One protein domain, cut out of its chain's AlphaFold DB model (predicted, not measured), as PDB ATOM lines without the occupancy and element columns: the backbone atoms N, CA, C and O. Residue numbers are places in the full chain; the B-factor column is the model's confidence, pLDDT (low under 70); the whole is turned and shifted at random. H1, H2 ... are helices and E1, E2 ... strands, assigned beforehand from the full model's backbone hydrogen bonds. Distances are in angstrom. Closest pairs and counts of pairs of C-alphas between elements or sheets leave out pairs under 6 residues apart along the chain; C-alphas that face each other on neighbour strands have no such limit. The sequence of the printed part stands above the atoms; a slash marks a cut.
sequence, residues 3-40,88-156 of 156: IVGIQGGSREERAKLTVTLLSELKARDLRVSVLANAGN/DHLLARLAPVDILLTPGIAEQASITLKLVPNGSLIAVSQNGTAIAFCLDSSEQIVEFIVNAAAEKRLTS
ATOM      1  N   ILE A   3     128.862  13.324  11.333       95.38
ATOM      2  CA  ILE A   3     129.211  12.092  12.052       95.38
ATOM      3  C   ILE A   3     129.879  11.126  11.074       95.38
ATOM      4  O   ILE A   3     129.299  10.793  10.039       95.38
ATOM      5  N   VAL A   4     131.087  10.677  11.406       96.44
ATOM      6  CA  VAL A   4     131.869   9.718  10.624       96.44
ATOM      7  C   VAL A   4     131.999   8.420  11.421       96.44
ATOM      8  O   VAL A   4     132.668   8.376  12.457       96.44
ATOM      9  N   GLY A   5     131.341   7.363  10.955       96.06
ATOM     10  CA  GLY A   5     131.436   6.005  11.490       96.06
ATOM     11  C   GLY A   5     132.681   5.298  10.985       96.06
ATOM     12  O   GLY A   5     132.976   5.361   9.797       96.06
ATOM     13  N   ILE A   6     133.406   4.602  11.864       95.88
ATOM     14  CA  ILE A   6     134.533   3.746  11.459       95.88
ATOM     15  C   ILE A   6     134.217   2.306  11.855       95.88
ATOM     16  O   ILE A   6     134.058   1.994  13.036       95.88
ATOM     17  N   GLN A   7     134.122   1.419  10.871       94.50
ATOM     18  CA  GLN A   7     133.685   0.032  11.028       94.50
ATOM     19  C   GLN A   7     134.660  -0.949  10.374       94.50
ATOM     20  O   GLN A   7     135.541  -0.556   9.615       94.50
ATOM     21  N   GLY A   8     134.476  -2.244  10.642       93.06
ATOM     22  CA  GLY A   8     135.382  -3.286  10.156       93.06
ATOM     23  C   GLY A   8     136.740  -3.254  10.860       93.06
ATOM     24  O   GLY A   8     136.970  -2.423  11.743       93.06
ATOM     25  N   GLY A   9     137.617  -4.190  10.499       92.06
ATOM     26  CA  GLY A   9     138.917  -4.373  11.148       92.06
ATOM     27  C   GLY A   9     138.845  -4.726  12.643       92.06
ATOM     28  O   GLY A   9     137.776  -4.907  13.239       92.06
ATOM     29  N   SER A  10     140.014  -4.807  13.260       91.81
ATOM     30  CA  SER A  10     140.225  -4.912  14.705       91.81
ATOM     31  C   SER A  10     139.979  -3.577  15.420       91.81
ATOM     32  O   SER A  10     139.830  -2.513  14.809       91.81
ATOM     33  N   ARG A  11     139.922  -3.613  16.757       90.50
ATOM     34  CA  ARG A  11     139.799  -2.397  17.575       90.50
ATOM     35  C   ARG A  11     141.034  -1.508  17.415       90.50
ATOM     36  O   ARG A  11     140.900  -0.292  17.318       90.50
ATOM     37  N   GLU A  12     142.207  -2.122  17.367       91.69
ATOM     38  CA  GLU A  12     143.506  -1.470  17.259       91.69
ATOM     39  C   GLU A  12     143.657  -0.754  15.908       91.69
ATOM     40  O   GLU A  12     144.094   0.395  15.872       91.69
ATOM     41  N   GLU A  13     143.212  -1.367  14.807       92.75
ATOM     42  CA  GLU A  13     143.215  -0.733  13.480       92.75
ATOM     43  C   GLU A  13     142.277   0.476  13.413       92.75
ATOM     44  O   GLU A  13     142.674   1.536  12.926       92.75
ATOM     45  N   ARG A  14     141.058   0.363  13.960       93.56
ATOM     46  CA  ARG A  14     140.127   1.502  14.048       93.56
ATOM     47  C   ARG A  14     140.697   2.632  14.896       93.56
ATOM     48  O   ARG A  14     140.578   3.796  14.516       93.56
ATOM     49  N   ALA A  15     141.319   2.303  16.028       93.44
ATOM     50  CA  ALA A  15     141.958   3.287  16.894       93.44
ATOM     51  C   ALA A  15     143.113   3.994  16.170       93.44
ATOM     52  O   ALA A  15     143.175   5.222  16.183       93.44
ATOM     53  N   LYS A  16     143.969   3.240  15.467       93.69
ATOM     54  CA  LYS A  16     145.070   3.794  14.671       93.69
ATOM     55  C   LYS A  16     144.559   4.732  13.577       93.69
ATOM     56  O   LYS A  16     145.020   5.866  13.504       93.69
ATOM     57  N   LEU A  17     143.563   4.307  12.795       94.50
ATOM     58  CA  LEU A  17     142.946   5.156  11.773       94.50
ATOM     59  C   LEU A  17     142.339   6.424  12.387       94.50
ATOM     60  O   LEU A  17     142.534   7.514  11.862       94.50
ATOM     61  N   THR A  18     141.648   6.304  13.523       96.12
ATOM     62  CA  THR A  18     141.052   7.455  14.220       96.12
ATOM     63  C   THR A  18     142.111   8.487  14.606       96.12
ATOM     64  O   THR A  18     141.898   9.678  14.397       96.12
ATOM     65  N   VAL A  19     143.262   8.052  15.134       96.69
ATOM     66  CA  VAL A  19     144.378   8.945  15.495       96.69
ATOM     67  C   VAL A  19     144.953   9.648  14.263       96.69
ATOM     68  O   VAL A  19     145.175  10.861  14.305       96.69
ATOM     69  N   THR A  20     145.150   8.915  13.163       95.31
ATOM     70  CA  THR A  20     145.615   9.489  11.894       95.31
ATOM     71  C   THR A  20     144.644  10.557  11.390       95.31
ATOM     72  O   THR A  20     145.043  11.699  11.184       95.31
ATOM     73  N   LEU A  21     143.351  10.232  11.284       96.12
ATOM     74  CA  LEU A  21     142.332  11.171  10.807       96.12
ATOM     75  C   LEU A  21     142.205  12.397  11.712       96.12
ATOM     76  O   LEU A  21     142.055  13.510  11.220       96.12
ATOM     77  N   LEU A  22     142.277  12.218  13.032       96.50
ATOM     78  CA  LEU A  22     142.194  13.328  13.978       96.50
ATOM     79  C   LEU A  22     143.354  14.313  13.804       96.50
ATOM     80  O   LEU A  22     143.141  15.517  13.932       96.50
ATOM     81  N   SER A  23     144.553  13.813  13.502       95.69
ATOM     82  CA  SER A  23     145.735  14.650  13.263       95.69
ATOM     83  C   SER A  23     145.568  15.487  11.991       95.69
ATOM     84  O   SER A  23     145.713  16.706  12.036       95.69
ATOM     85  N   GLU A  24     145.158  14.850  10.895       95.94
ATOM     86  CA  GLU A  24     144.933  15.500   9.598       95.94
ATOM     87  C   GLU A  24     143.770  16.505   9.626       95.94
ATOM     88  O   GLU A  24     143.880  17.627   9.137       95.94
ATOM     89  N   LEU A  25     142.645  16.143  10.251       96.69
ATOM     90  CA  LEU A  25     141.490  17.036  10.376       96.69
ATOM     91  C   LEU A  25     141.827  18.277  11.212       96.69
ATOM     92  O   LEU A  25     141.414  19.382  10.864       96.69
ATOM     93  N   LYS A  26     142.601  18.113  12.293       96.06
ATOM     94  CA  LYS A  26     143.073  19.247  13.098       96.06
ATOM     95  C   LYS A  26     144.084  20.113  12.356       96.06
ATOM     96  O   LYS A  26     144.065  21.324  12.549       96.06
ATOM     97  N   ALA A  27     144.929  19.534  11.502       96.06
ATOM     98  CA  ALA A  27     145.830  20.304  10.643       96.06
ATOM     99  C   ALA A  27     145.066  21.224   9.668       96.06
ATOM    100  O   ALA A  27     145.604  22.234   9.225       96.06
ATOM    101  N   ARG A  28     143.793  20.911   9.393       95.12
ATOM    102  CA  ARG A  28     142.859  21.727   8.599       95.12
ATOM    103  C   ARG A  28     141.969  22.651   9.447       95.12
ATOM    104  O   ARG A  28     140.941  23.107   8.960       95.12
ATOM    105  N   ASP A  29     142.338  22.894  10.706       96.19
ATOM    106  CA  ASP A  29     141.633  23.767  11.663       96.19
ATOM    107  C   ASP A  29     140.169  23.369  11.952       96.19
ATOM    108  O   ASP A  29     139.335  24.175  12.363       96.19
ATOM    109  N   LEU A  30     139.828  22.090  11.760       96.69
ATOM    110  CA  LEU A  30     138.501  21.577  12.093       96.69
ATOM    111  C   LEU A  30     138.418  21.222  13.576       96.69
ATOM    112  O   LEU A  30     139.307  20.572  14.141       96.69
ATOM    113  N   ARG A  31     137.292  21.557  14.215       97.19
ATOM    114  CA  ARG A  31     136.999  21.052  15.559       97.19
ATOM    115  C   ARG A  31     136.527  19.614  15.436       97.19
ATOM    116  O   ARG A  31     135.546  19.331  14.747       97.19
ATOM    117  N   VAL A  32     137.214  18.715  16.132       97.50
ATOM    118  CA  VAL A  32     136.952  17.275  16.069       97.50
ATOM    119  C   VAL A  32     136.745  16.720  17.467       97.50
ATOM    120  O   VAL A  32     137.524  17.009  18.377       97.50
ATOM    121  N   SER A  33     135.710  15.902  17.630       97.38
ATOM    122  CA  SER A  33     135.526  15.046  18.807       97.38
ATOM    123  C   SER A  33     135.474  13.578  18.406       97.38
ATOM    124  O   SER A  33     135.327  13.242  17.230       97.38
ATOM    125  N   VAL A  34     135.613  12.698  19.396       96.56
ATOM    126  CA  VAL A  34     135.539  11.248  19.215       96.56
ATOM    127  C   VAL A  34     134.524  10.687  20.201       96.56
ATOM    128  O   VAL A  34     134.665  10.896  21.404       96.56
ATOM    129  N   LEU A  35     133.538   9.941  19.706       95.06
ATOM    130  CA  LEU A  35     132.726   9.067  20.544       95.06
ATOM    131  C   LEU A  35     133.370   7.683  20.531       95.06
ATOM    132  O   LEU A  35     133.189   6.897  19.600       95.06
ATOM    133  N   ALA A  36     134.188   7.416  21.543       89.88
ATOM    134  CA  ALA A  36     134.939   6.177  21.634       89.88
ATOM    135  C   ALA A  36     134.058   5.040  22.166       89.88
ATOM    136  O   ALA A  36     133.492   5.138  23.254       89.88
ATOM    137  N   ASN A  37     133.988   3.934  21.426       86.00
ATOM    138  CA  ASN A  37     133.380   2.710  21.931       86.00
ATOM    139  C   ASN A  37     134.343   2.000  22.894       86.00
ATOM    140  O   ASN A  37     135.416   1.549  22.488       86.00
ATOM    141  N   ALA A  38     133.947   1.882  24.160       83.19
ATOM    142  CA  ALA A  38     134.737   1.254  25.216       83.19
ATOM    143  C   ALA A  38     134.235  -0.153  25.613       83.19
ATOM    144  O   ALA A  38     134.705  -0.714  26.603       83.19
ATOM    145  N   GLY A  39     133.325  -0.747  24.831       81.19
ATOM    146  CA  GLY A  39     132.710  -2.041  25.140       81.19
ATOM    147  C   GLY A  39     131.739  -1.974  26.325       81.19
ATOM    148  O   GLY A  39     131.293  -0.894  26.704       81.19
ATOM    149  N   ASN A  40     131.414  -3.134  26.905       75.50
ATOM    150  CA  ASN A  40     130.342  -3.256  27.908       75.50
ATOM    151  C   ASN A  40     130.743  -2.748  29.303       75.50
ATOM    152  O   ASN A  40     129.890  -2.328  30.074       75.50
ATOM    153  N   ASP A  88     121.600  10.124  20.801       90.19
ATOM    154  CA  ASP A  88     121.251  11.544  20.939       90.19
ATOM    155  C   ASP A  88     121.579  12.103  22.332       90.19
ATOM    156  O   ASP A  88     122.060  13.230  22.463       90.19
ATOM    157  N   HIS A  89     121.402  11.298  23.388       90.44
ATOM    158  CA  HIS A  89     121.767  11.694  24.749       90.44
ATOM    159  C   HIS A  89     123.286  11.838  24.903       90.44
ATOM    160  O   HIS A  89     123.758  12.713  25.633       90.44
ATOM    161  N   LEU A  90     124.069  10.982  24.242       91.56
ATOM    162  CA  LEU A  90     125.531  11.064  24.259       91.56
ATOM    163  C   LEU A  90     126.016  12.269  23.449       91.56
ATOM    164  O   LEU A  90     126.887  13.005  23.910       91.56
ATOM    165  N   LEU A  91     125.411  12.517  22.284       92.81
ATOM    166  CA  LEU A  91     125.727  13.667  21.435       92.81
ATOM    167  C   LEU A  91     125.462  14.997  22.148       92.81
ATOM    168  O   LEU A  91     126.279  15.907  22.043       92.81
ATOM    169  N   ALA A  92     124.386  15.090  22.934       93.06
ATOM    170  CA  ALA A  92     124.056  16.284  23.714       93.06
ATOM    171  C   ALA A  92     125.106  16.648  24.787       93.06
ATOM    172  O   ALA A  92     125.130  17.781  25.263       93.06
ATOM    173  N   ARG A  93     125.981  15.707  25.174       92.56
ATOM    174  CA  ARG A  93     127.064  15.931  26.150       92.56
ATOM    175  C   ARG A  93     128.361  16.422  25.506       92.56
ATOM    176  O   ARG A  93     129.271  16.845  26.218       92.56
ATOM    177  N   LEU A  94     128.481  16.331  24.182       94.19
ATOM    178  CA  LEU A  94     129.677  16.748  23.461       94.19
ATOM    179  C   LEU A  94     129.633  18.244  23.151       94.19
ATOM    180  O   LEU A  94     128.583  18.824  22.879       94.19
ATOM    181  N   ALA A  95     130.808  18.871  23.149       93.06
ATOM    182  CA  ALA A  95     130.950  20.231  22.653       93.06
ATOM    183  C   ALA A  95     130.573  20.301  21.157       93.06
ATOM    184  O   ALA A  95     130.776  19.328  20.424       93.06
ATOM    185  N   PRO A  96     130.076  21.449  20.666       93.88
ATOM    186  CA  PRO A  96     129.793  21.617  19.248       93.88
ATOM    187  C   PRO A  96     131.087  21.517  18.429       93.88
ATOM    188  O   PRO A  96     132.018  22.307  18.611       93.88
ATOM    189  N   VAL A  97     131.124  20.558  17.505       96.38
ATOM    190  CA  VAL A  97     132.267  20.281  16.625       96.38
ATOM    191  C   VAL A  97     131.853  20.189  15.159       96.38
ATOM    192  O   VAL A  97     130.681  19.986  14.820       96.38
ATOM    193  N   ASP A  98     132.832  20.328  14.273       96.25
ATOM    194  CA  ASP A  98     132.634  20.201  12.836       96.25
ATOM    195  C   ASP A  98     132.476  18.732  12.448       96.25
ATOM    196  O   ASP A  98     131.510  18.389  11.760       96.25
ATOM    197  N   ILE A  99     133.360  17.872  12.970       97.06
ATOM    198  CA  ILE A  99     133.403  16.429  12.708       97.06
ATOM    199  C   ILE A  99     133.378  15.636  14.024       97.06
ATOM    200  O   ILE A  99     134.108  15.943  14.968       97.06
ATOM    201  N   LEU A 100     132.576  14.573  14.069       97.25
ATOM    202  CA  LEU A 100     132.582  13.574  15.136       97.25
ATOM    203  C   LEU A 100     133.021  12.220  14.573       97.25
ATOM    204  O   LEU A 100     132.329  11.656  13.728       97.25
ATOM    205  N   LEU A 101     134.145  11.687  15.054       97.56
ATOM    206  CA  LEU A 101     134.604  10.339  14.706       97.56
ATOM    207  C   LEU A 101     134.006   9.314  15.677       97.56
ATOM    208  O   LEU A 101     134.032   9.508  16.892       97.56
ATOM    209  N   THR A 102     133.491   8.207  15.153       96.50
ATOM    210  CA  THR A 102     132.759   7.198  15.936       96.50
ATOM    211  C   THR A 102     133.290   5.785  15.638       96.50
ATOM    212  O   THR A 102     132.687   5.004  14.901       96.50
ATOM    213  N   PRO A 103     134.490   5.418  16.134       95.25
ATOM    214  CA  PRO A 103     135.047   4.095  15.886       95.25
ATOM    215  C   PRO A 103     134.255   3.000  16.601       95.25
ATOM    216  O   PRO A 103     134.191   2.946  17.828       95.25
ATOM    217  N   GLY A 104     133.687   2.084  15.818       89.62
ATOM    218  CA  GLY A 104     132.870   0.979  16.313       89.62
ATOM    219  C   GLY A 104     131.431   1.363  16.665       89.62
ATOM    220  O   GLY A 104     130.770   0.577  17.337       89.62
ATOM    221  N   ILE A 105     130.959   2.539  16.237       88.38
ATOM    222  CA  ILE A 105     129.565   2.995  16.344       88.38
ATOM    223  C   ILE A 105     129.203   3.596  14.981       88.38
ATOM    224  O   ILE A 105     129.947   4.415  14.464       88.38
ATOM    225  N   ALA A 106     128.103   3.172  14.362       83.75
ATOM    226  CA  ALA A 106     127.665   3.740  13.076       83.75
ATOM    227  C   ALA A 106     126.230   4.262  13.096       83.75
ATOM    228  O   ALA A 106     125.708   4.690  12.068       83.75
ATOM    229  N   GLU A 107     125.600   4.240  14.267       87.75
ATOM    230  CA  GLU A 107     124.323   4.898  14.501       87.75
ATOM    231  C   GLU A 107     124.436   6.369  14.072       87.75
ATOM    232  O   GLU A 107     125.373   7.064  14.461       87.75
ATOM    233  N   GLN A 108     123.509   6.820  13.220       88.38
ATOM    234  CA  GLN A 108     123.441   8.192  12.694       88.38
ATOM    235  C   GLN A 108     124.670   8.672  11.892       88.38
ATOM    236  O   GLN A 108     124.765   9.858  11.551       88.38
ATOM    237  N   ALA A 109     125.599   7.778  11.531       92.75
ATOM    238  CA  ALA A 109     126.756   8.141  10.725       92.75
ATOM    239  C   ALA A 109     126.322   8.693   9.359       92.75
ATOM    240  O   ALA A 109     125.486   8.123   8.653       92.75
ATOM    241  N   SER A 110     126.901   9.837   8.989       93.62
ATOM    242  CA  SER A 110     126.721  10.445   7.669       93.62
ATOM    243  C   SER A 110     127.764  10.000   6.652       93.62
ATOM    244  O   SER A 110     127.561  10.069   5.441       93.62
ATOM    245  N   ILE A 111     128.896   9.545   7.159       94.69
ATOM    246  CA  ILE A 111     129.957   8.954   6.368       94.69
ATOM    247  C   ILE A 111     130.379   7.697   7.106       94.69
ATOM    248  O   ILE A 111     130.624   7.753   8.307       94.69
ATOM    249  N   THR A 112     130.475   6.576   6.406       95.12
ATOM    250  CA  THR A 112     130.938   5.312   6.976       95.12
ATOM    251  C   THR A 112     132.242   4.916   6.309       95.12
ATOM    252  O   THR A 112     132.290   4.712   5.101       95.12
ATOM    253  N   LEU A 113     133.297   4.792   7.104       95.25
ATOM    254  CA  LEU A 113     134.605   4.289   6.710       95.25
ATOM    255  C   LEU A 113     134.703   2.821   7.131       95.25
ATOM    256  O   LEU A 113     134.744   2.508   8.321       95.25
ATOM    257  N   LYS A 114     134.720   1.905   6.166       94.88
ATOM    258  CA  LYS A 114     134.773   0.461   6.402       94.88
ATOM    259  C   LYS A 114     136.163  -0.079   6.090       94.88
ATOM    260  O   LYS A 114     136.569  -0.117   4.932       94.88
ATOM    261  N   LEU A 115     136.867  -0.524   7.125       93.50
ATOM    262  CA  LEU A 115     138.132  -1.245   7.014       93.50
ATOM    263  C   LEU A 115     137.877  -2.663   6.500       93.50
ATOM    264  O   LEU A 115     137.058  -3.403   7.058       93.50
ATOM    265  N   VAL A 116     138.582  -3.035   5.438       91.19
ATOM    266  CA  VAL A 116     138.472  -4.333   4.766       91.19
ATOM    267  C   VAL A 116     139.725  -5.170   5.080       91.19
ATOM    268  O   VAL A 116     140.814  -4.603   5.168       91.19
ATOM    269  N   PRO A 117     139.624  -6.508   5.246       82.88
ATOM    270  CA  PRO A 117     140.755  -7.357   5.655       82.88
ATOM    271  C   PRO A 117     142.006  -7.294   4.766       82.88
ATOM    272  O   PRO A 117     143.087  -7.662   5.205       82.88
ATOM    273  N   ASN A 118     141.877  -6.835   3.522       81.88
ATOM    274  CA  ASN A 118     142.989  -6.662   2.587       81.88
ATOM    275  C   ASN A 118     143.793  -5.361   2.814       81.88
ATOM    276  O   ASN A 118     144.632  -5.021   1.986       81.88
ATOM    277  N   GLY A 119     143.510  -4.607   3.883       76.25
ATOM    278  CA  GLY A 119     144.167  -3.333   4.184       76.25
ATOM    279  C   GLY A 119     143.623  -2.139   3.393       76.25
ATOM    280  O   GLY A 119     144.216  -1.064   3.430       76.25
ATOM    281  N   SER A 120     142.508  -2.304   2.676       86.69
ATOM    282  CA  SER A 120     141.800  -1.202   2.015       86.69
ATOM    283  C   SER A 120     140.730  -0.594   2.923       86.69
ATOM    284  O   SER A 120     140.221  -1.233   3.850       86.69
ATOM    285  N   LEU A 121     140.343   0.641   2.619       92.94
ATOM    286  CA  LEU A 121     139.234   1.341   3.253       92.94
ATOM    287  C   LEU A 121     138.166   1.658   2.209       92.94
ATOM    288  O   LEU A 121     138.482   2.177   1.147       92.94
ATOM    289  N   ILE A 122     136.900   1.395   2.509       93.06
ATOM    290  CA  ILE A 122     135.777   1.834   1.673       93.06
ATOM    291  C   ILE A 122     135.041   2.937   2.424       93.06
ATOM    292  O   ILE A 122     134.514   2.691   3.509       93.06
ATOM    293  N   ALA A 123     135.004   4.142   1.865       92.81
ATOM    294  CA  ALA A 123     134.216   5.244   2.393       92.81
ATOM    295  C   ALA A 123     132.875   5.321   1.663       92.81
ATOM    296  O   ALA A 123     132.840   5.288   0.437       92.81
ATOM    297  N   VAL A 124     131.782   5.436   2.413       90.56
ATOM    298  CA  VAL A 124     130.417   5.538   1.884       90.56
ATOM    299  C   VAL A 124     129.741   6.767   2.488       90.56
ATOM    300  O   VAL A 124     129.700   6.894   3.711       90.56
ATOM    301  N   SER A 125     129.217   7.671   1.660       88.06
ATOM    302  CA  SER A 125     128.388   8.801   2.112       88.06
ATOM    303  C   SER A 125     126.900   8.417   2.164       88.06
ATOM    304  O   SER A 125     126.481   7.465   1.504       88.06
ATOM    305  N   GLN A 126     126.066   9.165   2.904       76.31
ATOM    306  CA  GLN A 126     124.603   8.924   2.924       76.31
ATOM    307  C   GLN A 126     123.951   9.018   1.540       76.31
ATOM    308  O   GLN A 126     122.918   8.395   1.319       76.31
ATOM    309  N   ASN A 127     124.567   9.742   0.601       76.69
ATOM    310  CA  ASN A 127     124.072   9.883  -0.771       76.69
ATOM    311  C   ASN A 127     124.360   8.639  -1.636       76.69
ATOM    312  O   ASN A 127     124.030   8.621  -2.819       76.69
ATOM    313  N   GLY A 128     124.990   7.601  -1.071       77.06
ATOM    314  CA  GLY A 128     125.321   6.354  -1.762       77.06
ATOM    315  C   GLY A 128     126.651   6.382  -2.518       77.06
ATOM    316  O   GLY A 128     127.032   5.370  -3.104       77.06
ATOM    317  N   THR A 129     127.392   7.495  -2.488       81.88
ATOM    318  CA  THR A 129     128.729   7.576  -3.090       81.88
ATOM    319  C   THR A 129     129.695   6.703  -2.300       81.88
ATOM    320  O   THR A 129     129.944   6.964  -1.121       81.88
ATOM    321  N   ALA A 130     130.248   5.680  -2.953       86.12
ATOM    322  CA  ALA A 130     131.253   4.795  -2.382       86.12
ATOM    323  C   ALA A 130     132.596   4.973  -3.101       86.12
ATOM    324  O   ALA A 130     132.659   4.877  -4.325       86.12
ATOM    325  N   ILE A 131     133.665   5.211  -2.341       88.25
ATOM    326  CA  ILE A 131     135.036   5.344  -2.852       88.25
ATOM    327  C   ILE A 131     135.951   4.419  -2.047       88.25
ATOM    328  O   ILE A 131     135.856   4.350  -0.821       88.25
ATOM    329  N   ALA A 132     136.825   3.691  -2.738       86.88
ATOM    330  CA  ALA A 132     137.852   2.871  -2.110       86.88
ATOM    331  C   ALA A 132     139.166   3.658  -1.998       86.88
ATOM    332  O   ALA A 132     139.595   4.291  -2.959       86.88
ATOM    333  N   PHE A 133     139.807   3.576  -0.837       86.31
ATOM    334  CA  PHE A 133     141.083   4.204  -0.520       86.31
ATOM    335  C   PHE A 133     142.093   3.157  -0.046       86.31
ATOM    336  O   PHE A 133     141.739   2.180   0.624       86.31
ATOM    337  N   CYS A 134     143.367   3.414  -0.327       82.88
ATOM    338  CA  CYS A 134     144.473   2.775   0.376       82.88
ATOM    339  C   CYS A 134     144.717   3.498   1.712       82.88
ATOM    340  O   CYS A 134     144.588   4.719   1.807       82.88
ATOM    341  N   LEU A 135     145.049   2.748   2.768       78.19
ATOM    342  CA  LEU A 135     145.228   3.305   4.118       78.19
ATOM    343  C   LEU A 135     146.462   4.210   4.275       78.19
ATOM    344  O   LEU A 135     146.564   4.922   5.270       78.19
ATOM    345  N   ASP A 136     147.383   4.185   3.316       78.00
ATOM    346  CA  ASP A 136     148.537   5.085   3.234       78.00
ATOM    347  C   ASP A 136     148.171   6.504   2.761       78.00
ATOM    348  O   ASP A 136     148.982   7.417   2.880       78.00
ATOM    349  N   SER A 137     146.945   6.707   2.279       84.31
ATOM    350  CA  SER A 137     146.480   7.956   1.673       84.31
ATOM    351  C   SER A 137     145.501   8.702   2.592       84.31
ATOM    352  O   SER A 137     144.378   9.028   2.201       84.31
ATOM    353  N   SER A 138     145.905   8.966   3.843       87.69
ATOM    354  CA  SER A 138     145.059   9.627   4.858       87.69
ATOM    355  C   SER A 138     144.511  10.982   4.415       87.69
ATOM    356  O   SER A 138     143.370  11.311   4.733       87.69
ATOM    357  N   GLU A 139     145.288  11.737   3.642       89.38
ATOM    358  CA  GLU A 139     144.888  13.034   3.100       89.38
ATOM    359  C   GLU A 139     143.656  12.929   2.189       89.38
ATOM    360  O   GLU A 139     142.687  13.664   2.379       89.38
ATOM    361  N   GLN A 140     143.639  11.954   1.274       89.75
ATOM    362  CA  GLN A 140     142.515  11.719   0.359       89.75
ATOM    363  C   GLN A 140     141.249  11.299   1.113       89.75
ATOM    364  O   GLN A 140     140.141  11.727   0.786       89.75
ATOM    365  N   ILE A 141     141.412  10.490   2.168       90.19
ATOM    366  CA  ILE A 141     140.298  10.097   3.039       90.19
ATOM    367  C   ILE A 141     139.705  11.342   3.712       90.19
ATOM    368  O   ILE A 141     138.484  11.494   3.777       90.19
ATOM    369  N   VAL A 142     140.550  12.257   4.197       91.31
ATOM    370  CA  VAL A 142     140.097  13.500   4.832       91.31
ATOM    371  C   VAL A 142     139.456  14.460   3.834       91.31
ATOM    372  O   VAL A 142     138.431  15.058   4.160       91.31
ATOM    373  N   GLU A 143     139.983  14.583   2.618       92.00
ATOM    374  CA  GLU A 143     139.343  15.367   1.555       92.00
ATOM    375  C   GLU A 143     137.935  14.873   1.250       92.00
ATOM    376  O   GLU A 143     136.999  15.673   1.218       92.00
ATOM    377  N   PHE A 144     137.760  13.558   1.118       91.00
ATOM    378  CA  PHE A 144     136.438  12.973   0.941       91.00
ATOM    379  C   PHE A 144     135.493  13.333   2.092       91.00
ATOM    380  O   PHE A 144     134.361  13.751   1.847       91.00
ATOM    381  N   ILE A 145     135.957  13.223   3.344       91.12
ATOM    382  CA  ILE A 145     135.156  13.574   4.526       91.12
ATOM    383  C   ILE A 145     134.710  15.036   4.475       91.12
ATOM    384  O   ILE A 145     133.538  15.328   4.715       91.12
ATOM    385  N   VAL A 146     135.632  15.952   4.178       92.12
ATOM    386  CA  VAL A 146     135.359  17.394   4.153       92.12
ATOM    387  C   VAL A 146     134.397  17.754   3.022       92.12
ATOM    388  O   VAL A 146     133.431  18.480   3.260       92.12
ATOM    389  N   ASN A 147     134.603  17.204   1.826       90.25
ATOM    390  CA  ASN A 147     133.756  17.482   0.667       90.25
ATOM    391  C   ASN A 147     132.336  16.941   0.871       90.25
ATOM    392  O   ASN A 147     131.368  17.692   0.753       90.25
ATOM    393  N   ALA A 148     132.198  15.684   1.302       87.00
ATOM    394  CA  ALA A 148     130.892  15.096   1.596       87.00
ATOM    395  C   ALA A 148     130.171  15.821   2.752       87.00
ATOM    396  O   ALA A 148     128.945  15.951   2.753       87.00
ATOM    397  N   ALA A 149     130.917  16.333   3.739       84.69
ATOM    398  CA  ALA A 149     130.357  17.160   4.805       84.69
ATOM    399  C   ALA A 149     129.849  18.520   4.298       84.69
ATOM    400  O   ALA A 149     128.832  19.004   4.798       84.69
ATOM    401  N   ALA A 150     130.545  19.141   3.342       84.38
ATOM    402  CA  ALA A 150     130.143  20.412   2.747       84.38
ATOM    403  C   ALA A 150     128.881  20.260   1.886       84.38
ATOM    404  O   ALA A 150     127.945  21.040   2.046       84.38
ATOM    405  N   GLU A 151     128.813  19.217   1.054       81.00
ATOM    406  CA  GLU A 151     127.630  18.897   0.241       81.00
ATOM    407  C   GLU A 151     126.377  18.722   1.101       81.00
ATOM    408  O   GLU A 151     125.328  19.285   0.794       81.00
ATOM    409  N   LYS A 152     126.498  18.012   2.230       74.25
ATOM    410  CA  LYS A 152     125.386  17.823   3.167       74.25
ATOM    411  C   LYS A 152     124.843  19.144   3.723       74.25
ATOM    412  O   LYS A 152     123.643  19.257   3.923       74.25
ATOM    413  N   ARG A 153     125.703  20.135   3.988       73.88
ATOM    414  CA  ARG A 153     125.276  21.447   4.518       73.88
ATOM    415  C   ARG A 153     124.523  22.289   3.486       73.88
ATOM    416  O   ARG A 153     123.823  23.211   3.877       73.88
ATOM    417  N   LEU A 154     124.698  22.011   2.193       67.12
ATOM    418  CA  LEU A 154     124.010  22.718   1.109       67.12
ATOM    419  C   LEU A 154     122.605  22.156   0.839       67.12
ATOM    420  O   LEU A 154     121.789  22.844   0.234       67.12
ATOM    421  N   THR A 155     122.331  20.916   1.254       61.34
ATOM    422  CA  THR A 155     121.072  20.202   0.972       61.34
ATOM    423  C   THR A 155     120.152  20.040   2.187       61.34
ATOM    424  O   THR A 155     119.057  19.498   2.037       61.34
ATOM    425  N   SER A 156     120.580  20.503   3.367       56.34
ATOM    426  CA  SER A 156     119.851  20.478   4.647       56.34
ATOM    427  C   SER A 156     119.351  21.856   5.053       56.34
ATOM    428  O   SER A 156     118.199  21.946   5.522       56.34
TER     429      SER A 156
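Overview. This is residues 3 to 40 and 88 to 156 of the 156 residues of the protein "MobB domain-containing protein" of Rhodospirillaceae bacterium (UniProt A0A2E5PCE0). One strongly twisted six-stranded sheet has two long helices, H1 and H3, packed crosswise to each other over one face, while no named helix covers the other face. The short helix H2 sits away from both of them, off the sheet. The printed part has 107 residues, with three named helices and six named strands in the order E1 H1 E2 H2 E3 E4 E5 E6 H3. The sheet runs E2 E3 E1 E4 E5 E6 and is mixed: parallel from E2 to E4, antiparallel from E4 to E6. The class is mixed, helices and strands, and the whole is compact, with a radius of gyration of the C-alphas of 13.0 A and spans of 36 by 36 by 27 A.

Arrangement. In the sheet, E2 (residues 32 to 34) is an edge strand, parallel to E3 (residues 99 to 103), with N 101 and O 33 2.9 A apart. E3 is parallel to E1 (residues 3 to 8), with N 4 and O 100 at 2.8 A. E1 is parallel to E4 (residues 111 to 115), with N 5 and O 111 at 2.8 A. E4, E5 (residues 120 to 125) and E6 (residues 130 to 134) form a meander, each strand the antiparallel neighbour of the one before, in two hairpins; N 112 and O 124 are 2.8 A apart, N 123 and O 131 2.8 A. H1 (residues 11 to 27) is on the sheet at a height of 8.4 A, over E3 and only just over E1, with 3 of its C-alphas; it runs along the strands, at 1 degree to E3 on the local plane. E1, H1 and E2 make a split strand-helix-strand unit, two strands running the same way with E3 between them, and its crossover is right-handed. H3 (residues 138 to 155) is on the same face, and the two helices with the sheet make two layers. H1, with residues 20 to 25 alone, touches residues 138 to 142 of H3; the closest C-alphas, of Leu 25 and Val 142, are 6.7 A apart. Their lines stand at 71 degrees, only just about perpendicular. H2 (residues 88 to 91) is not on the sheet and is apart from H1 and H3. Every O i to N i+4 pair is within hydrogen-bond range in H1 and H3; H2 is too short for such a pair.

Along the chain. E1 begins at C-alpha 3, (129.211, 12.092, 12.052), and spans 16.7 A, as does E5. H1 spans 24.5 A, and H3 26.5 A, ending at C-alpha 155, (121.072, 20.202, 0.972). E3, E4 and E6 span 12.8, 13.1 and 13.7 A, E2 6.9 A and H2 5.0 A.

Size, cuts and confidence. The C-alphas farthest apart, of Asn 40 and Leu 154, are 37.9 A apart. Residues 41 to 87 are not printed, and C-alphas 40 and 88 are 18.7 A apart across this cut. Of the links printed whole, none is long. Mean pLDDT of the printed part is 89.7; residues 154 to 156 are under 70.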